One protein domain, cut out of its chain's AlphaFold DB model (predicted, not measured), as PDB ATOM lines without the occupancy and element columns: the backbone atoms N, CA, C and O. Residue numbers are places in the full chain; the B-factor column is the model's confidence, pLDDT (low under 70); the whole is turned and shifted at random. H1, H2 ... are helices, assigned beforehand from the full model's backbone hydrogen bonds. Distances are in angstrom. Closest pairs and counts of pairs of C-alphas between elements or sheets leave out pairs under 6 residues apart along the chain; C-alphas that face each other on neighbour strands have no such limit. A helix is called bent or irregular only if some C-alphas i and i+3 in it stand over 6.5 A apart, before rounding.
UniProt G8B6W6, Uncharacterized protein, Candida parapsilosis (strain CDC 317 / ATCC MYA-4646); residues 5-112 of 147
ATOM      1  N   LEU A   5      43.245   3.445  49.533       84.19
ATOM      2  CA  LEU A   5      41.954   2.982  50.049       84.19
ATOM      3  C   LEU A   5      41.434   3.811  51.237       84.19
ATOM      4  O   LEU A   5      40.240   3.768  51.519       84.19
ATOM      5  N   GLN A   6      42.296   4.572  51.921       84.94
ATOM      6  CA  GLN A   6      41.920   5.467  53.025       84.94
ATOM      7  C   GLN A   6      41.212   6.741  52.541       84.94
ATOM      8  O   GLN A   6      40.605   7.437  53.347       84.94
ATOM      9  N   LEU A   7      41.196   6.998  51.230       83.88
ATOM     10  CA  LEU A   7      40.425   8.081  50.627       83.88
ATOM     11  C   LEU A   7      38.905   7.848  50.731       83.88
ATOM     12  O   LEU A   7      38.143   8.771  51.000       83.88
ATOM     13  N   PHE A   8      38.447   6.602  50.570       85.38
ATOM     14  CA  PHE A   8      37.023   6.259  50.654       85.38
ATOM     15  C   PHE A   8      36.375   6.579  52.011       85.38
ATOM     16  O   PHE A   8      35.306   7.193  52.007       85.38
ATOM     17  N   PRO A   9      36.953   6.188  53.168       87.56
ATOM     18  CA  PRO A   9      36.366   6.534  54.457       87.56
ATOM     19  C   PRO A   9      36.362   8.047  54.722       87.56
ATOM     20  O   PRO A   9      35.382   8.514  55.292       87.56
ATOM     21  N   LEU A  10      37.365   8.805  54.256       87.00
ATOM     22  CA  LEU A  10      37.381  10.275  54.355       87.00
ATOM     23  C   LEU A  10      36.217  10.904  53.581       87.00
ATOM     24  O   LEU A  10      35.434  11.671  54.135       87.00
ATOM     25  N   ILE A  11      36.029  10.499  52.321       87.12
ATOM     26  CA  ILE A  11      34.901  10.966  51.503       87.12
ATOM     27  C   ILE A  11      33.566  10.604  52.169       87.12
ATOM     28  O   ILE A  11      32.654  11.426  52.228       87.12
ATOM     29  N   PHE A  12      33.430   9.382  52.690       87.19
ATOM     30  CA  PHE A  12      32.188   8.947  53.331       87.19
ATOM     31  C   PHE A  12      31.890   9.725  54.617       87.19
ATOM     32  O   PHE A  12      30.731  10.043  54.897       87.19
ATOM     33  N   GLU A  13      32.919  10.047  55.396       89.19
ATOM     34  CA  GLU A  13      32.788  10.896  56.573       89.19
ATOM     35  C   GLU A  13      32.345  12.312  56.191       89.19
ATOM     36  O   GLU A  13      31.375  12.802  56.772       89.19
ATOM     37  N   ASN A  14      32.936  12.903  55.153       86.94
ATOM     38  CA  ASN A  14      32.548  14.223  54.648       86.94
ATOM     39  C   ASN A  14      31.093  14.237  54.151       86.94
ATOM     40  O   ASN A  14      30.314  15.106  54.540       86.94
ATOM     41  N   ILE A  15      30.669  13.217  53.395       86.12
ATOM     42  CA  ILE A  15      29.263  13.055  52.972       86.12
ATOM     43  C   ILE A  15      28.332  12.953  54.184       86.12
ATOM     44  O   ILE A  15      27.254  13.550  54.205       86.12
ATOM     45  N   LYS A  16      28.713  12.176  55.202       86.56
ATOM     46  CA  LYS A  16      27.906  12.000  56.415       86.56
ATOM     47  C   LYS A  16      27.774  13.315  57.180       86.56
ATOM     48  O   LYS A  16      26.678  13.633  57.646       86.56
ATOM     49  N   GLN A  17      28.871  14.049  57.347       85.50
ATOM     50  CA  GLN A  17      28.874  15.335  58.036       85.50
ATOM     51  C   GLN A  17      28.010  16.354  57.291       85.50
ATOM     52  O   GLN A  17      27.141  16.962  57.924       85.50
ATOM     53  N   ASP A  18      28.148  16.444  55.966       81.25
ATOM     54  CA  ASP A  18      27.327  17.314  55.121       81.25
ATOM     55  C   ASP A  18      25.839  16.951  55.229       81.25
ATOM     56  O   ASP A  18      24.994  17.811  55.485       81.25
ATOM     57  N   PHE A  19      25.497  15.664  55.158       80.56
ATOM     58  CA  PHE A  19      24.115  15.211  55.299       80.56
ATOM     59  C   PHE A  19      23.517  15.583  56.666       80.56
ATOM     60  O   PHE A  19      22.399  16.097  56.749       80.56
ATOM     61  N   VAL A  20      24.256  15.364  57.756       82.44
ATOM     62  CA  VAL A  20      23.795  15.704  59.112       82.44
ATOM     63  C   VAL A  20      23.667  17.218  59.285       82.44
ATOM     64  O   VAL A  20      22.681  17.690  59.854       82.44
ATOM     65  N   ALA A  21      24.629  17.995  58.794       78.44
ATOM     66  CA  ALA A  21      24.581  19.450  58.872       78.44
ATOM     67  C   ALA A  21      23.343  20.010  58.160       78.44
ATOM     68  O   ALA A  21      22.690  20.915  58.680       78.44
ATOM     69  N   ASN A  22      22.976  19.423  57.024       73.38
ATOM     70  CA  ASN A  22      22.004  20.007  56.111       73.38
ATOM     71  C   ASN A  22      20.582  19.451  56.201       73.38
ATOM     72  O   ASN A  22      19.642  20.179  55.895       73.38
ATOM     73  N   PHE A  23      20.413  18.202  56.633       72.38
ATOM     74  CA  PHE A  23      19.091  17.588  56.801       72.38
ATOM     75  C   PHE A  23      18.678  17.422  58.264       72.38
ATOM     76  O   PHE A  23      17.483  17.381  58.550       72.38
ATOM     77  N   VAL A  24      19.636  17.304  59.193       75.19
ATOM     78  CA  VAL A  24      19.337  17.090  60.621       75.19
ATOM     79  C   VAL A  24      19.435  18.392  61.411       75.19
ATOM     80  O   VAL A  24      18.569  18.672  62.235       75.19
ATOM     81  N   LYS A  25      20.491  19.184  61.186       74.56
ATOM     82  CA  LYS A  25      20.747  20.413  61.958       74.56
ATOM     83  C   LYS A  25      20.129  21.660  61.327       74.56
ATOM     84  O   LYS A  25      19.606  22.501  62.053       74.56
ATOM     85  N   ARG A  26      20.196  21.802  60.002       66.44
ATOM     86  CA  ARG A  26      19.579  22.907  59.253       66.44
ATOM     87  C   ARG A  26      18.273  22.438  58.608       66.44
ATOM     88  O   ARG A  26      18.140  21.282  58.223       66.44
ATOM     89  N   LEU A  27      17.294  23.339  58.499       64.81
ATOM     90  CA  LEU A  27      16.099  23.090  57.690       64.81
ATOM     91  C   LEU A  27      16.528  22.981  56.214       64.81
ATOM     92  O   LEU A  27      17.227  23.882  55.743       64.81
ATOM     93  N   PRO A  28      16.055  21.974  55.454       57.56
ATOM     94  CA  PRO A  28      16.437  21.758  54.049       57.56
ATOM     95  C   PRO A  28      16.088  22.936  53.119       57.56
ATOM     96  O   PRO A  28      16.520  22.979  51.972       57.56
ATOM     97  N   LEU A  29      15.326  23.917  53.616       52.09
ATOM     98  CA  LEU A  29      14.952  25.156  52.935       52.09
ATOM     99  C   LEU A  29      16.105  26.166  52.811       52.09
ATOM    100  O   LEU A  29      16.148  26.917  51.843       52.09
ATOM    101  N   LEU A  30      17.050  26.175  53.760       53.34
ATOM    102  CA  LEU A  30      18.181  27.119  53.756       53.34
ATOM    103  C   LEU A  30      19.238  26.767  52.694       53.34
ATOM    104  O   LEU A  30      20.042  27.594  52.288       53.34
ATOM    105  N   LEU A  31      19.178  25.526  52.224       52.94
ATOM    106  CA  LEU A  31      20.107  24.866  51.319       52.94
ATOM    107  C   LEU A  31      20.015  25.385  49.877       52.94
ATOM    108  O   LEU A  31      20.991  25.385  49.139       52.94
ATOM    109  N   VAL A  32      18.826  25.842  49.482       53.53
ATOM    110  CA  VAL A  32      18.569  26.421  48.154       53.53
ATOM    111  C   VAL A  32      19.011  27.890  48.090       53.53
ATOM    112  O   VAL A  32      19.187  28.434  47.006       53.53
ATOM    113  N   ILE A  33      19.169  28.543  49.245       55.75
ATOM    114  CA  ILE A  33      19.322  30.000  49.354       55.75
ATOM    115  C   ILE A  33      20.779  30.396  49.635       55.75
ATOM    116  O   ILE A  33      21.187  31.484  49.239       55.75
ATOM    117  N   ASP A  34      21.564  29.520  50.272       66.25
ATOM    118  CA  ASP A  34      22.943  29.799  50.684       66.25
ATOM    119  C   ASP A  34      23.956  28.863  49.984       66.25
ATOM    120  O   ASP A  34      24.228  27.767  50.488       66.25
ATOM    121  N   PRO A  35      24.503  29.246  48.813       64.25
ATOM    122  CA  PRO A  35      25.486  28.438  48.088       64.25
ATOM    123  C   PRO A  35      26.803  28.268  48.859       64.25
ATOM    124  O   PRO A  35      27.492  27.272  48.650       64.25
ATOM    125  N   ASP A  36      27.112  29.174  49.793       66.88
ATOM    126  CA  ASP A  36      28.309  29.101  50.638       66.88
ATOM    127  C   ASP A  36      28.189  28.002  51.711       66.88
ATOM    128  O   ASP A  36      29.169  27.634  52.353       66.88
ATOM    129  N   SER A  37      26.994  27.422  51.884       66.25
ATOM    130  CA  SER A  37      26.757  26.267  52.760       66.25
ATOM    131  C   SER A  37      27.087  24.909  52.122       66.25
ATOM    132  O   SER A  37      26.837  23.859  52.728       66.25
ATOM    133  N   PHE A  38      27.595  24.902  50.886       74.00
ATOM    134  CA  PHE A  38      28.045  23.690  50.213       74.00
ATOM    135  C   PHE A  38      29.521  23.421  50.512       74.00
ATOM    136  O   PHE A  38      30.409  24.092  49.992       74.00
ATOM    137  N   GLU A  39      29.781  22.391  51.315       80.25
ATOM    138  CA  GLU A  39      31.125  21.859  51.523       80.25
ATOM    139  C   GLU A  39      31.329  20.650  50.589       80.25
ATOM    140  O   GLU A  39      30.631  19.647  50.753       80.25
ATOM    141  N   PRO A  40      32.228  20.722  49.586       83.00
ATOM    142  CA  PRO A  40      32.400  19.673  48.579       83.00
ATOM    143  C   PRO A  40      33.038  18.410  49.186       83.00
ATOM    144  O   PRO A  40      34.226  18.427  49.518       83.00
ATOM    145  N   PRO A  41      32.300  17.294  49.345       85.00
ATOM    146  CA  PRO A  41      32.811  16.141  50.081       85.00
ATOM    147  C   PRO A  41      33.956  15.402  49.375       85.00
ATOM    148  O   PRO A  41      34.826  14.847  50.054       85.00
ATOM    149  N   PHE A  42      33.972  15.370  48.038       87.69
ATOM    150  CA  PHE A  42      34.962  14.621  47.263       87.69
ATOM    151  C   PHE A  42      36.281  15.387  47.148       87.69
ATOM    152  O   PHE A  42      37.333  14.822  47.454       87.69
ATOM    153  N   THR A  43      36.253  16.669  46.768       87.75
ATOM    154  CA  THR A  43      37.469  17.497  46.738       87.75
ATOM    155  C   THR A  43      38.049  17.718  48.135       87.75
ATOM    156  O   THR A  43      39.263  17.591  48.289       87.75
ATOM    157  N   ASN A  44      37.226  17.947  49.169       86.94
ATOM    158  CA  ASN A  44      37.740  18.058  50.542       86.94
ATOM    159  C   ASN A  44      38.383  16.746  51.002       86.94
ATOM    160  O   ASN A  44      39.500  16.761  51.501       86.94
ATOM    161  N   GLY A  45      37.743  15.601  50.731       85.06
ATOM    162  CA  GLY A  45      38.304  14.296  51.092       85.06
ATOM    163  C   GLY A  45      39.629  13.993  50.386       85.06
ATOM    164  O   GLY A  45      40.501  13.350  50.968       85.06
ATOM    165  N   LEU A  46      39.808  14.476  49.150       87.25
ATOM    166  CA  LEU A  46      41.095  14.407  48.460       87.25
ATOM    167  C   LEU A  46      42.141  15.302  49.127       87.25
ATOM    168  O   LEU A  46      43.249  14.830  49.348       87.25
ATOM    169  N   ASN A  47      41.808  16.546  49.466       86.31
ATOM    170  CA  ASN A  47      42.742  17.453  50.135       86.31
ATOM    171  C   ASN A  47      43.183  16.900  51.497       86.31
ATOM    172  O   ASN A  47      44.381  16.778  51.735       86.31
ATOM    173  N   ASP A  48      42.240  16.436  52.321       85.69
ATOM    174  CA  ASP A  48      42.527  15.817  53.623       85.69
ATOM    175  C   ASP A  48      43.441  14.589  53.474       85.69
ATOM    176  O   ASP A  48      44.353  14.351  54.271       85.69
ATOM    177  N   PHE A  49      43.216  13.795  52.422       85.69
ATOM    178  CA  PHE A  49      44.064  12.654  52.105       85.69
ATOM    179  C   PHE A  49      45.473  13.086  51.681       85.69
ATOM    180  O   PHE A  49      46.452  12.501  52.145       85.69
ATOM    181  N   LEU A  50      45.600  14.095  50.818       85.44
ATOM    182  CA  LEU A  50      46.893  14.613  50.361       85.44
ATOM    183  C   LEU A  50      47.702  15.213  51.519       85.44
ATOM    184  O   LEU A  50      48.902  14.939  51.616       85.44
ATOM    185  N   ASP A  51      47.039  15.921  52.434       83.50
ATOM    186  CA  ASP A  51      47.636  16.456  53.661       83.50
ATOM    187  C   ASP A  51      48.141  15.327  54.574       83.50
ATOM    188  O   ASP A  51      49.248  15.393  55.112       83.50
ATOM    189  N   MET A  52      47.382  14.232  54.696       79.31
ATOM    190  CA  MET A  52      47.793  13.053  55.470       79.31
ATOM    191  C   MET A  52      48.988  12.315  54.845       79.31
ATOM    192  O   MET A  52      49.824  11.761  55.566       79.31
ATOM    193  N   VAL A  53      49.075  12.274  53.512       74.94
ATOM    194  CA  VAL A  53      50.214  11.677  52.790       74.94
ATOM    195  C   VAL A  53      51.450  12.586  52.860       74.94
ATOM    196  O   VAL A  53      52.567  12.086  52.720       74.94
ATOM    197  N   ASN A  54      51.268  13.882  53.140       69.50
ATOM    198  CA  ASN A  54      52.321  14.894  53.205       69.50
ATOM    199  C   ASN A  54      53.180  14.877  51.926       69.50
ATOM    200  O   ASN A  54      54.408  14.754  51.968       69.50
ATOM    201  N   LEU A  55      52.504  14.895  50.772       65.50
ATOM    202  CA  LEU A  55      53.142  14.900  49.457       65.50
ATOM    203  C   LEU A  55      53.962  16.183  49.297       65.50
ATOM    204  O   LEU A  55      53.424  17.241  48.996       65.50
ATOM    205  N   THR A  56      55.277  16.082  49.487       62.28
ATOM    206  CA  THR A  56      56.215  17.154  49.137       62.28
ATOM    207  C   THR A  56      56.161  17.387  47.635       62.28
ATOM    208  O   THR A  56      56.467  16.471  46.864       62.28
ATOM    209  N   SER A  57      55.786  18.597  47.225       64.44
ATOM    210  CA  SER A  57      55.765  18.974  45.813       64.44
ATOM    211  C   SER A  57      57.186  19.120  45.261       64.44
ATOM    212  O   SER A  57      58.160  19.289  46.007       64.44
ATOM    213  N   ILE A  58      57.329  19.102  43.934       61.19
ATOM    214  CA  ILE A  58      58.627  19.367  43.288       61.19
ATOM    215  C   ILE A  58      59.134  20.773  43.649       61.19
ATOM    216  O   ILE A  58      60.340  20.971  43.815       61.19
ATOM    217  N   ALA A  59      58.220  21.731  43.824       61.03
ATOM    218  CA  ALA A  59      58.535  23.095  44.238       61.03
ATOM    219  C   ALA A  59      59.139  23.142  45.653       61.03
ATOM    220  O   ALA A  59      60.125  23.849  45.877       61.03
ATOM    221  N   ASP A  60      58.626  22.333  46.585       65.19
ATOM    222  CA  ASP A  60      59.156  22.250  47.954       65.19
ATOM    223  C   ASP A  60      60.558  21.629  47.983       65.19
ATOM    224  O   ASP A  60      61.452  22.105  48.685       65.19
ATOM    225  N   LEU A  61      60.794  20.598  47.163       63.72
ATOM    226  CA  LEU A  61      62.104  19.947  47.034       63.72
ATOM    227  C   LEU A  61      63.156  20.866  46.392       63.72
ATOM    228  O   LEU A  61      64.323  20.843  46.795       63.72
ATOM    229  N   GLN A  62      62.750  21.700  45.428       60.28
ATOM    230  CA  GLN A  62      63.611  22.720  44.821       60.28
ATOM    231  C   GLN A  62      63.957  23.842  45.807       60.28
ATOM    232  O   GLN A  62      65.112  24.266  45.859       60.28
ATOM    233  N   HIS A  63      63.005  24.281  46.636       61.56
ATOM    234  CA  HIS A  63      63.263  25.255  47.703       61.56
ATOM    235  C   HIS A  63      64.219  24.729  48.780       61.56
ATOM    236  O   HIS A  63      65.003  25.499  49.335       61.56
ATOM    237  N   LEU A  64      64.206  23.419  49.040       69.44
ATOM    238  CA  LEU A  64      65.114  22.754  49.980       69.44
ATOM    239  C   LEU A  64      66.507  22.451  49.390       69.44
ATOM    240  O   LEU A  64      67.354  21.891  50.086       69.44
ATOM    241  N   ASN A  65      66.770  22.846  48.136       63.06
ATOM    242  CA  ASN A  65      68.046  22.681  47.426       63.06
ATOM    243  C   ASN A  65      68.567  21.228  47.410       63.06
ATOM    244  O   ASN A  65      69.774  20.972  47.438       63.06
ATOM    245  N   ILE A  66      67.646  20.261  47.395       69.44
ATOM    246  CA  ILE A  66      67.963  18.834  47.324       69.44
ATOM    247  C   ILE A  66      68.207  18.481  45.855       69.44
ATOM    248  O   ILE A  66      67.388  18.779  44.988       69.44
ATOM    249  N   THR A  67      69.327  17.827  45.548       65.50
ATOM    250  CA  THR A  67      69.607  17.350  44.188       65.50
ATOM    251  C   THR A  67      68.681  16.184  43.844       65.50
ATOM    252  O   THR A  67      68.932  15.047  44.245       65.50
ATOM    253  N   VAL A  68      67.606  16.468  43.111       67.81
ATOM    254  CA  VAL A  68      66.649  15.464  42.629       67.81
ATOM    255  C   VAL A  68      67.189  14.817  41.349       67.81
ATOM    256  O   VAL A  68      67.604  15.507  40.418       67.81
ATOM    257  N   SER A  69      67.203  13.483  41.288       77.00
ATOM    258  CA  SER A  69      67.588  12.747  40.077       77.00
ATOM    259  C   SER A  69      66.568  12.976  38.958       77.00
ATOM    260  O   SER A  69      65.367  13.022  39.213       77.00
ATOM    261  N   ASN A  70      67.008  13.022  37.694       74.44
ATOM    262  CA  ASN A  70      66.102  13.165  36.541       74.44
ATOM    263  C   ASN A  70      65.009  12.083  36.489       74.44
ATOM    264  O   ASN A  70      63.930  12.330  35.960       74.44
ATOM    265  N   LYS A  71      65.274  10.883  37.027       76.06
ATOM    266  CA  LYS A  71      64.257   9.827  37.130       76.06
ATOM    267  C   LYS A  71      63.182  10.202  38.144       76.06
ATOM    268  O   LYS A  71      62.006  10.137  37.812       76.06
ATOM    269  N   ASP A  72      63.588  10.648  39.328       73.25
ATOM    270  CA  ASP A  72      62.679  11.043  40.406       73.25
ATOM    271  C   ASP A  72      61.827  12.245  39.986       73.25
ATOM    272  O   ASP A  72      60.624  12.249  40.218       73.25
ATOM    273  N   LEU A  73      62.416  13.201  39.256       74.31
ATOM    274  CA  LEU A  73      61.692  14.334  38.678       74.31
ATOM    275  C   LEU A  73      60.526  13.875  37.786       74.31
ATOM    276  O   LEU A  73      59.412  14.360  37.935       74.31
ATOM    277  N   ILE A  74      60.760  12.912  36.887       76.88
ATOM    278  CA  ILE A  74      59.705  12.370  36.015       76.88
ATOM    279  C   ILE A  74      58.611  11.686  36.848       76.88
ATOM    280  O   ILE A  74      57.428  11.862  36.556       76.88
ATOM    281  N   TYR A  75      58.981  10.940  37.894       78.25
ATOM    282  CA  TYR A  75      58.014  10.280  38.776       78.25
ATOM    283  C   TYR A  75      57.124  11.278  39.521       78.25
ATOM    284  O   TYR A  75      55.904  11.117  39.500       78.25
ATOM    285  N   TYR A  76      57.697  12.319  40.129       76.25
ATOM    286  CA  TYR A  76      56.915  13.332  40.841       76.25
ATOM    287  C   TYR A  76      55.995  14.112  39.897       76.25
ATOM    288  O   TYR A  76      54.827  14.311  40.220       76.25
ATOM    289  N   THR A  77      56.462  14.448  38.690       79.06
ATOM    290  CA  THR A  77      55.646  15.171  37.703       79.06
ATOM    291  C   THR A  77      54.432  14.345  37.271       79.06
ATOM    292  O   THR A  77      53.324  14.868  37.163       79.06
ATOM    293  N   ILE A  78      54.603  13.036  37.053       82.44
ATOM    294  CA  ILE A  78      53.489  12.138  36.708       82.44
ATOM    295  C   ILE A  78      52.472  12.055  37.854       82.44
ATOM    296  O   ILE A  78      51.267  12.034  37.600       82.44
ATOM    297  N   ILE A  79      52.939  12.029  39.107       81.75
ATOM    298  CA  ILE A  79      52.069  12.009  40.288       81.75
ATOM    299  C   ILE A  79      51.275  13.317  40.400       81.75
ATOM    300  O   ILE A  79      50.060  13.256  40.570       81.75
ATOM    301  N   GLU A  80      51.914  14.479  40.236       82.19
ATOM    302  CA  GLU A  80      51.242  15.789  40.281       82.19
ATOM    303  C   GLU A  80      50.147  15.910  39.208       82.19
ATOM    304  O   GLU A  80      49.012  16.280  39.518       82.19
ATOM    305  N   TYR A  81      50.426  15.516  37.958       83.50
ATOM    306  CA  TYR A  81      49.400  15.497  36.907       83.50
ATOM    307  C   TYR A  81      48.277  14.492  37.192       83.50
ATOM    308  O   TYR A  81      47.116  14.760  36.876       83.50
ATOM    309  N   GLY A  82      48.599  13.348  37.801       85.44
ATOM    310  CA  GLY A  82      47.608  12.364  38.238       85.44
ATOM    311  C   GLY A  82      46.667  12.917  39.310       85.44
ATOM    312  O   GLY A  82      45.454  12.740  39.207       85.44
ATOM    313  N   ILE A  83      47.210  13.637  40.295       86.31
ATOM    314  CA  ILE A  83      46.432  14.313  41.344       86.31
ATOM    315  C   ILE A  83      45.547  15.401  40.737       86.31
ATOM    316  O   ILE A  83      44.367  15.483  41.073       86.31
ATOM    317  N   LEU A  84      46.073  16.194  39.799       85.56
ATOM    318  CA  LEU A  84      45.304  17.235  39.116       85.56
ATOM    319  C   LEU A  84      44.115  16.640  38.350       85.56
ATOM    320  O   LEU A  84      42.991  17.132  38.463       85.56
ATOM    321  N   LEU A  85      44.335  15.550  37.611       88.94
ATOM    322  CA  LEU A  85      43.263  14.848  36.907       88.94
ATOM    323  C   LEU A  85      42.219  14.293  37.884       88.94
ATOM    324  O   LEU A  85      41.019  14.441  37.648       88.94
ATOM    325  N   LEU A  86      42.657  13.702  38.997       87.94
ATOM    326  CA  LEU A  86      41.766  13.195  40.040       87.94
ATOM    327  C   LEU A  86      40.939  14.319  40.684       87.94
ATOM    328  O   LEU A  86      39.741  14.149  40.900       87.94
ATOM    329  N   SER A  87      41.542  15.487  40.916       87.62
ATOM    330  CA  SER A  87      40.854  16.667  41.444       87.62
ATOM    331  C   SER A  87      39.753  17.158  40.506       87.62
ATOM    332  O   SER A  87      38.675  17.512  40.977       87.62
ATOM    333  N   ILE A  88      39.987  17.159  39.187       89.06
ATOM    334  CA  ILE A  88      38.960  17.528  38.196       89.06
ATOM    335  C   ILE A  88      37.799  16.529  38.233       89.06
ATOM    336  O   ILE A  88      36.633  16.923  38.203       89.06
ATOM    337  N   VAL A  89      38.106  15.233  38.318       91.62
ATOM    338  CA  VAL A  89      37.089  14.178  38.405       91.62
ATOM    339  C   VAL A  89      36.247  14.332  39.674       91.62
ATOM    340  O   VAL A  89      35.019  14.266  39.599       91.62
ATOM    341  N   PHE A  90      36.870  14.591  40.826       91.25
ATOM    342  CA  PHE A  90      36.144  14.808  42.079       91.25
ATOM    343  C   PHE A  90      35.323  16.087  42.099       91.25
ATOM    344  O   PHE A  90      34.179  16.026  42.537       91.25
ATOM    345  N   ALA A  91      35.809  17.178  41.507       86.81
ATOM    346  CA  ALA A  91      34.993  18.375  41.325       86.81
ATOM    347  C   ALA A  91      33.719  18.073  40.507       86.81
ATOM    348  O   ALA A  91      32.634  18.565  40.815       86.81
ATOM    349  N   GLY A  92      33.817  17.202  39.495       87.62
ATOM    350  CA  GLY A  92      32.652  16.701  38.762       87.62
ATOM    351  C   GLY A  92      31.677  15.910  39.644       87.62
ATOM    352  O   GLY A  92      30.463  16.106  39.557       87.62
ATOM    353  N   PHE A  93      32.189  15.046  40.524       89.31
ATOM    354  CA  PHE A  93      31.362  14.313  41.488       89.31
ATOM    355  C   PHE A  93      30.711  15.222  42.533       89.31
ATOM    356  O   PHE A  93      29.552  14.994  42.874       89.31
ATOM    357  N   ASP A  94      31.392  16.275  42.982       87.56
ATOM    358  CA  ASP A  94      30.829  17.274  43.891       87.56
ATOM    359  C   ASP A  94      29.635  18.002  43.263       87.56
ATOM    360  O   ASP A  94      28.603  18.177  43.914       87.56
ATOM    361  N   ILE A  95      29.709  18.341  41.971       86.69
ATOM    362  CA  ILE A  95      28.580  18.935  41.235       86.69
ATOM    363  C   ILE A  95      27.393  17.967  41.189       86.69
ATOM    364  O   ILE A  95      26.261  18.358  41.487       86.69
ATOM    365  N   LEU A  96      27.632  16.699  40.841       88.31
ATOM    366  CA  LEU A  96      26.576  15.682  40.800       88.31
ATOM    367  C   LEU A  96      25.946  15.465  42.179       88.31
ATOM    368  O   LEU A  96      24.723  15.348  42.293       88.31
ATOM    369  N   TYR A  97      26.766  15.445  43.228       86.62
ATOM    370  CA  TYR A  97      26.306  15.329  44.606       86.62
ATOM    371  C   TYR A  97      25.452  16.532  45.021       86.62
ATOM    372  O   TYR A  97      24.365  16.349  45.570       86.62
ATOM    373  N   SER A  98      25.882  17.750  44.684       84.19
ATOM    374  CA  SER A  98      25.122  18.980  44.925       84.19
ATOM    375  C   SER A  98      23.755  18.955  44.229       84.19
ATOM    376  O   SER A  98      22.726  19.210  44.861       84.19
ATOM    377  N   MET A  99      23.700  18.536  42.959       85.31
ATOM    378  CA  MET A  99      22.437  18.371  42.226       85.31
ATOM    379  C   MET A  99      21.506  17.358  42.901       85.31
ATOM    380  O   MET A  99      20.315  17.621  43.073       85.31
ATOM    381  N   LEU A 100      22.041  16.208  43.315       86.50
ATOM    382  CA  LEU A 100      21.271  15.178  44.011       86.50
ATOM    383  C   LEU A 100      20.717  15.701  45.345       86.50
ATOM    384  O   LEU A 100      19.535  15.509  45.643       86.50
ATOM    385  N   ARG A 101      21.539  16.415  46.120       82.00
ATOM    386  CA  ARG A 101      21.152  17.040  47.393       82.00
ATOM    387  C   ARG A 101      20.042  18.082  47.208       82.00
ATOM    388  O   ARG A 101      19.087  18.101  47.992       82.00
ATOM    389  N   LEU A 102      20.114  18.903  46.159       82.50
ATOM    390  CA  LEU A 102      19.069  19.874  45.814       82.50
ATOM    391  C   LEU A 102      17.757  19.191  45.415       82.50
ATOM    392  O   LEU A 102      16.696  19.589  45.896       82.50
ATOM    393  N   CYS A 103      17.813  18.125  44.612       86.06
ATOM    394  CA  CYS A 103      16.630  17.342  44.241       86.06
ATOM    395  C   CYS A 103      15.917  16.760  45.469       86.06
ATOM    396  O   CYS A 103      14.699  16.895  45.594       86.06
ATOM    397  N   ILE A 104      16.661  16.159  46.404       84.69
ATOM    398  CA  ILE A 104      16.088  15.620  47.649       84.69
ATOM    399  C   ILE A 104      15.421  16.740  48.453       84.69
ATOM    400  O   ILE A 104      14.283  16.592  48.900       84.69
ATOM    401  N   SER A 105      16.099  17.880  48.595       82.56
ATOM    402  CA  SER A 105      15.576  19.030  49.339       82.56
ATOM    403  C   SER A 105      14.283  19.568  48.716       82.56
ATOM    404  O   SER A 105      13.306  19.806  49.429       82.56
ATOM    405  N   ALA A 106      14.227  19.674  47.386       83.69
ATOM    406  CA  ALA A 106      13.040  20.114  46.655       83.69
ATOM    407  C   ALA A 106      11.844  19.168  46.850       83.69
ATOM    408  O   ALA A 106      10.726  19.632  47.076       83.69
ATOM    409  N   VAL A 107      12.071  17.850  46.821       87.44
ATOM    410  CA  VAL A 107      11.019  16.848  47.061       87.44
ATOM    411  C   VAL A 107      10.463  16.961  48.481       87.44
ATOM    412  O   VAL A 107       9.245  16.960  48.664       87.44
ATOM    413  N   VAL A 108      11.332  17.109  49.486       85.25
ATOM    414  CA  VAL A 108      10.916  17.238  50.892       85.25
ATOM    415  C   VAL A 108      10.075  18.500  51.107       85.25
ATOM    416  O   VAL A 108       8.998  18.432  51.700       85.25
ATOM    417  N   ILE A 109      10.525  19.645  50.585       85.00
ATOM    418  CA  ILE A 109       9.804  20.921  50.715       85.00
ATOM    419  C   ILE A 109       8.482  20.875  49.946       85.00
ATOM    420  O   ILE A 109       7.448  21.264  50.488       85.00
ATOM    421  N   GLY A 110       8.487  20.363  48.713       86.25
ATOM    422  CA  GLY A 110       7.276  20.220  47.901       86.25
ATOM    423  C   GLY A 110       6.229  19.329  48.569       86.25
ATOM    424  O   GLY A 110       5.049  19.684  48.620       86.25
ATOM    425  N   GLY A 111       6.665  18.216  49.170       88.81
ATOM    426  CA  GLY A 111       5.806  17.353  49.980       88.81
ATOM    427  C   GLY A 111       5.177  18.112  51.149       88.81
ATOM    428  O   GLY A 111       3.957  18.100  51.308       88.81
ATOM    429  N   LEU A 112       5.983  18.849  51.913       87.69
ATOM    430  CA  LEU A 112       5.518  19.612  53.074       87.69
ATOM    431  C   LEU A 112       4.502  20.700  52.678       87.69
ATOM    432  O   LEU A 112       3.429  20.794  53.276       87.69
TER     433      LEU A 112
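What this domain is: This is residues 5 to 112 of the 147 residues of an uncharacterized protein of Candida parapsilosis (strain CDC 317 / ATCC MYA-4646) (UniProt G8B6W6). One very long, nearly straight helix, H4, makes the longest axis of the domain, and a helical hairpin of H1 and H2 packs on one side of it, with H2 touching both H1 and H4. Short H3 sits near the first residues of H4, and residues 59 to 67, of which 59 to 63 belong to H3, stick out there; a long link, residues 26 to 40, folds back from H1 to H2. The printed part has 108 residues with four named helices, in the order H1, H2, H3, H4, and no named strand, and its class is all helix. The whole is loose, with a radius of gyration of the C-alphas of 18.7 A, and its C-alphas span 65 by 25 by 21 A.

How they stand to each other: The longest helix is H4, residues 70 to 112. H2, residues 41 to 53, touches H4, with 10 pairs of C-alphas within 8 A, and the closest C-alphas are those of Phe 42 and Phe 90, 5.3 A apart. H2 touches H4 with residues 41 to 46 alone, and H4 touches H2 with residues 87 to 94 alone. H2 and H4 run opposite ways at a shallow tilt of 32 degrees, only just short of steep. H1, residues 5 to 25, touches H2, with 19 pairs of C-alphas within 8 A, the closest being those of Ile 11 and Gly 45, 4.8 A apart. H1 and H2 run opposite ways at a steep tilt of 43 degrees, and they form a helical hairpin. H1 and H4 are near each other, with 8 pairs of C-alphas within 10 A and no pair within 8 A. H3, residues 58 to 63, only just touches H4, with 3 pairs of C-alphas within 8 A, and H4 touches H3 with residues 73 to 77 alone. The closest C-alphas of H3 and H4 are those of Ile 58 and Tyr 76, 6.7 A apart, and the two helices run opposite ways at a steep tilt of 60 degrees. H3 is apart from H1 and from H2. Of the 3 pairs of helices that touch, 1 is at a shallow tilt, and the helix packing is only just mostly crossed, the lines of most touching pairs standing at a steeper angle. In H2, H3 and H4 every O i to N i+4 pair is within hydrogen-bond range; in H1 14 of 17 are.

Where its parts are: H4 begins with C-alpha 70 at (66.102, 13.165, 36.541) and ends with C-alpha 112 at (5.518, 19.612, 53.074), 63.1 A from first to last C-alpha. H1 begins with C-alpha 5 at (41.954, 2.982, 50.049) and is 29.9 A long. It is neither bent nor irregular, but only just: C-alphas 21 and 24 are 6.0 A apart. H2, Pro 41 to Val 53, is 18.2 A long. H3, Ile 58 to His 63, is 8.7 A long.

The domain as a whole: The two C-alphas farthest apart are those of Thr 67 and Leu 112, 64.7 A. Without residues 59 to 67, which stand free, the body spans 64 by 22 by 20 A. The printed part has no cut. The link from H1 to H2 is long, with 15 residues; that from H2 to H3 is tight, with 4; that from H3 to H4 is short, with 6. The mean pLDDT of the printed part is 78.4, and residues 26 to 37 and 54 to 68 are under 70.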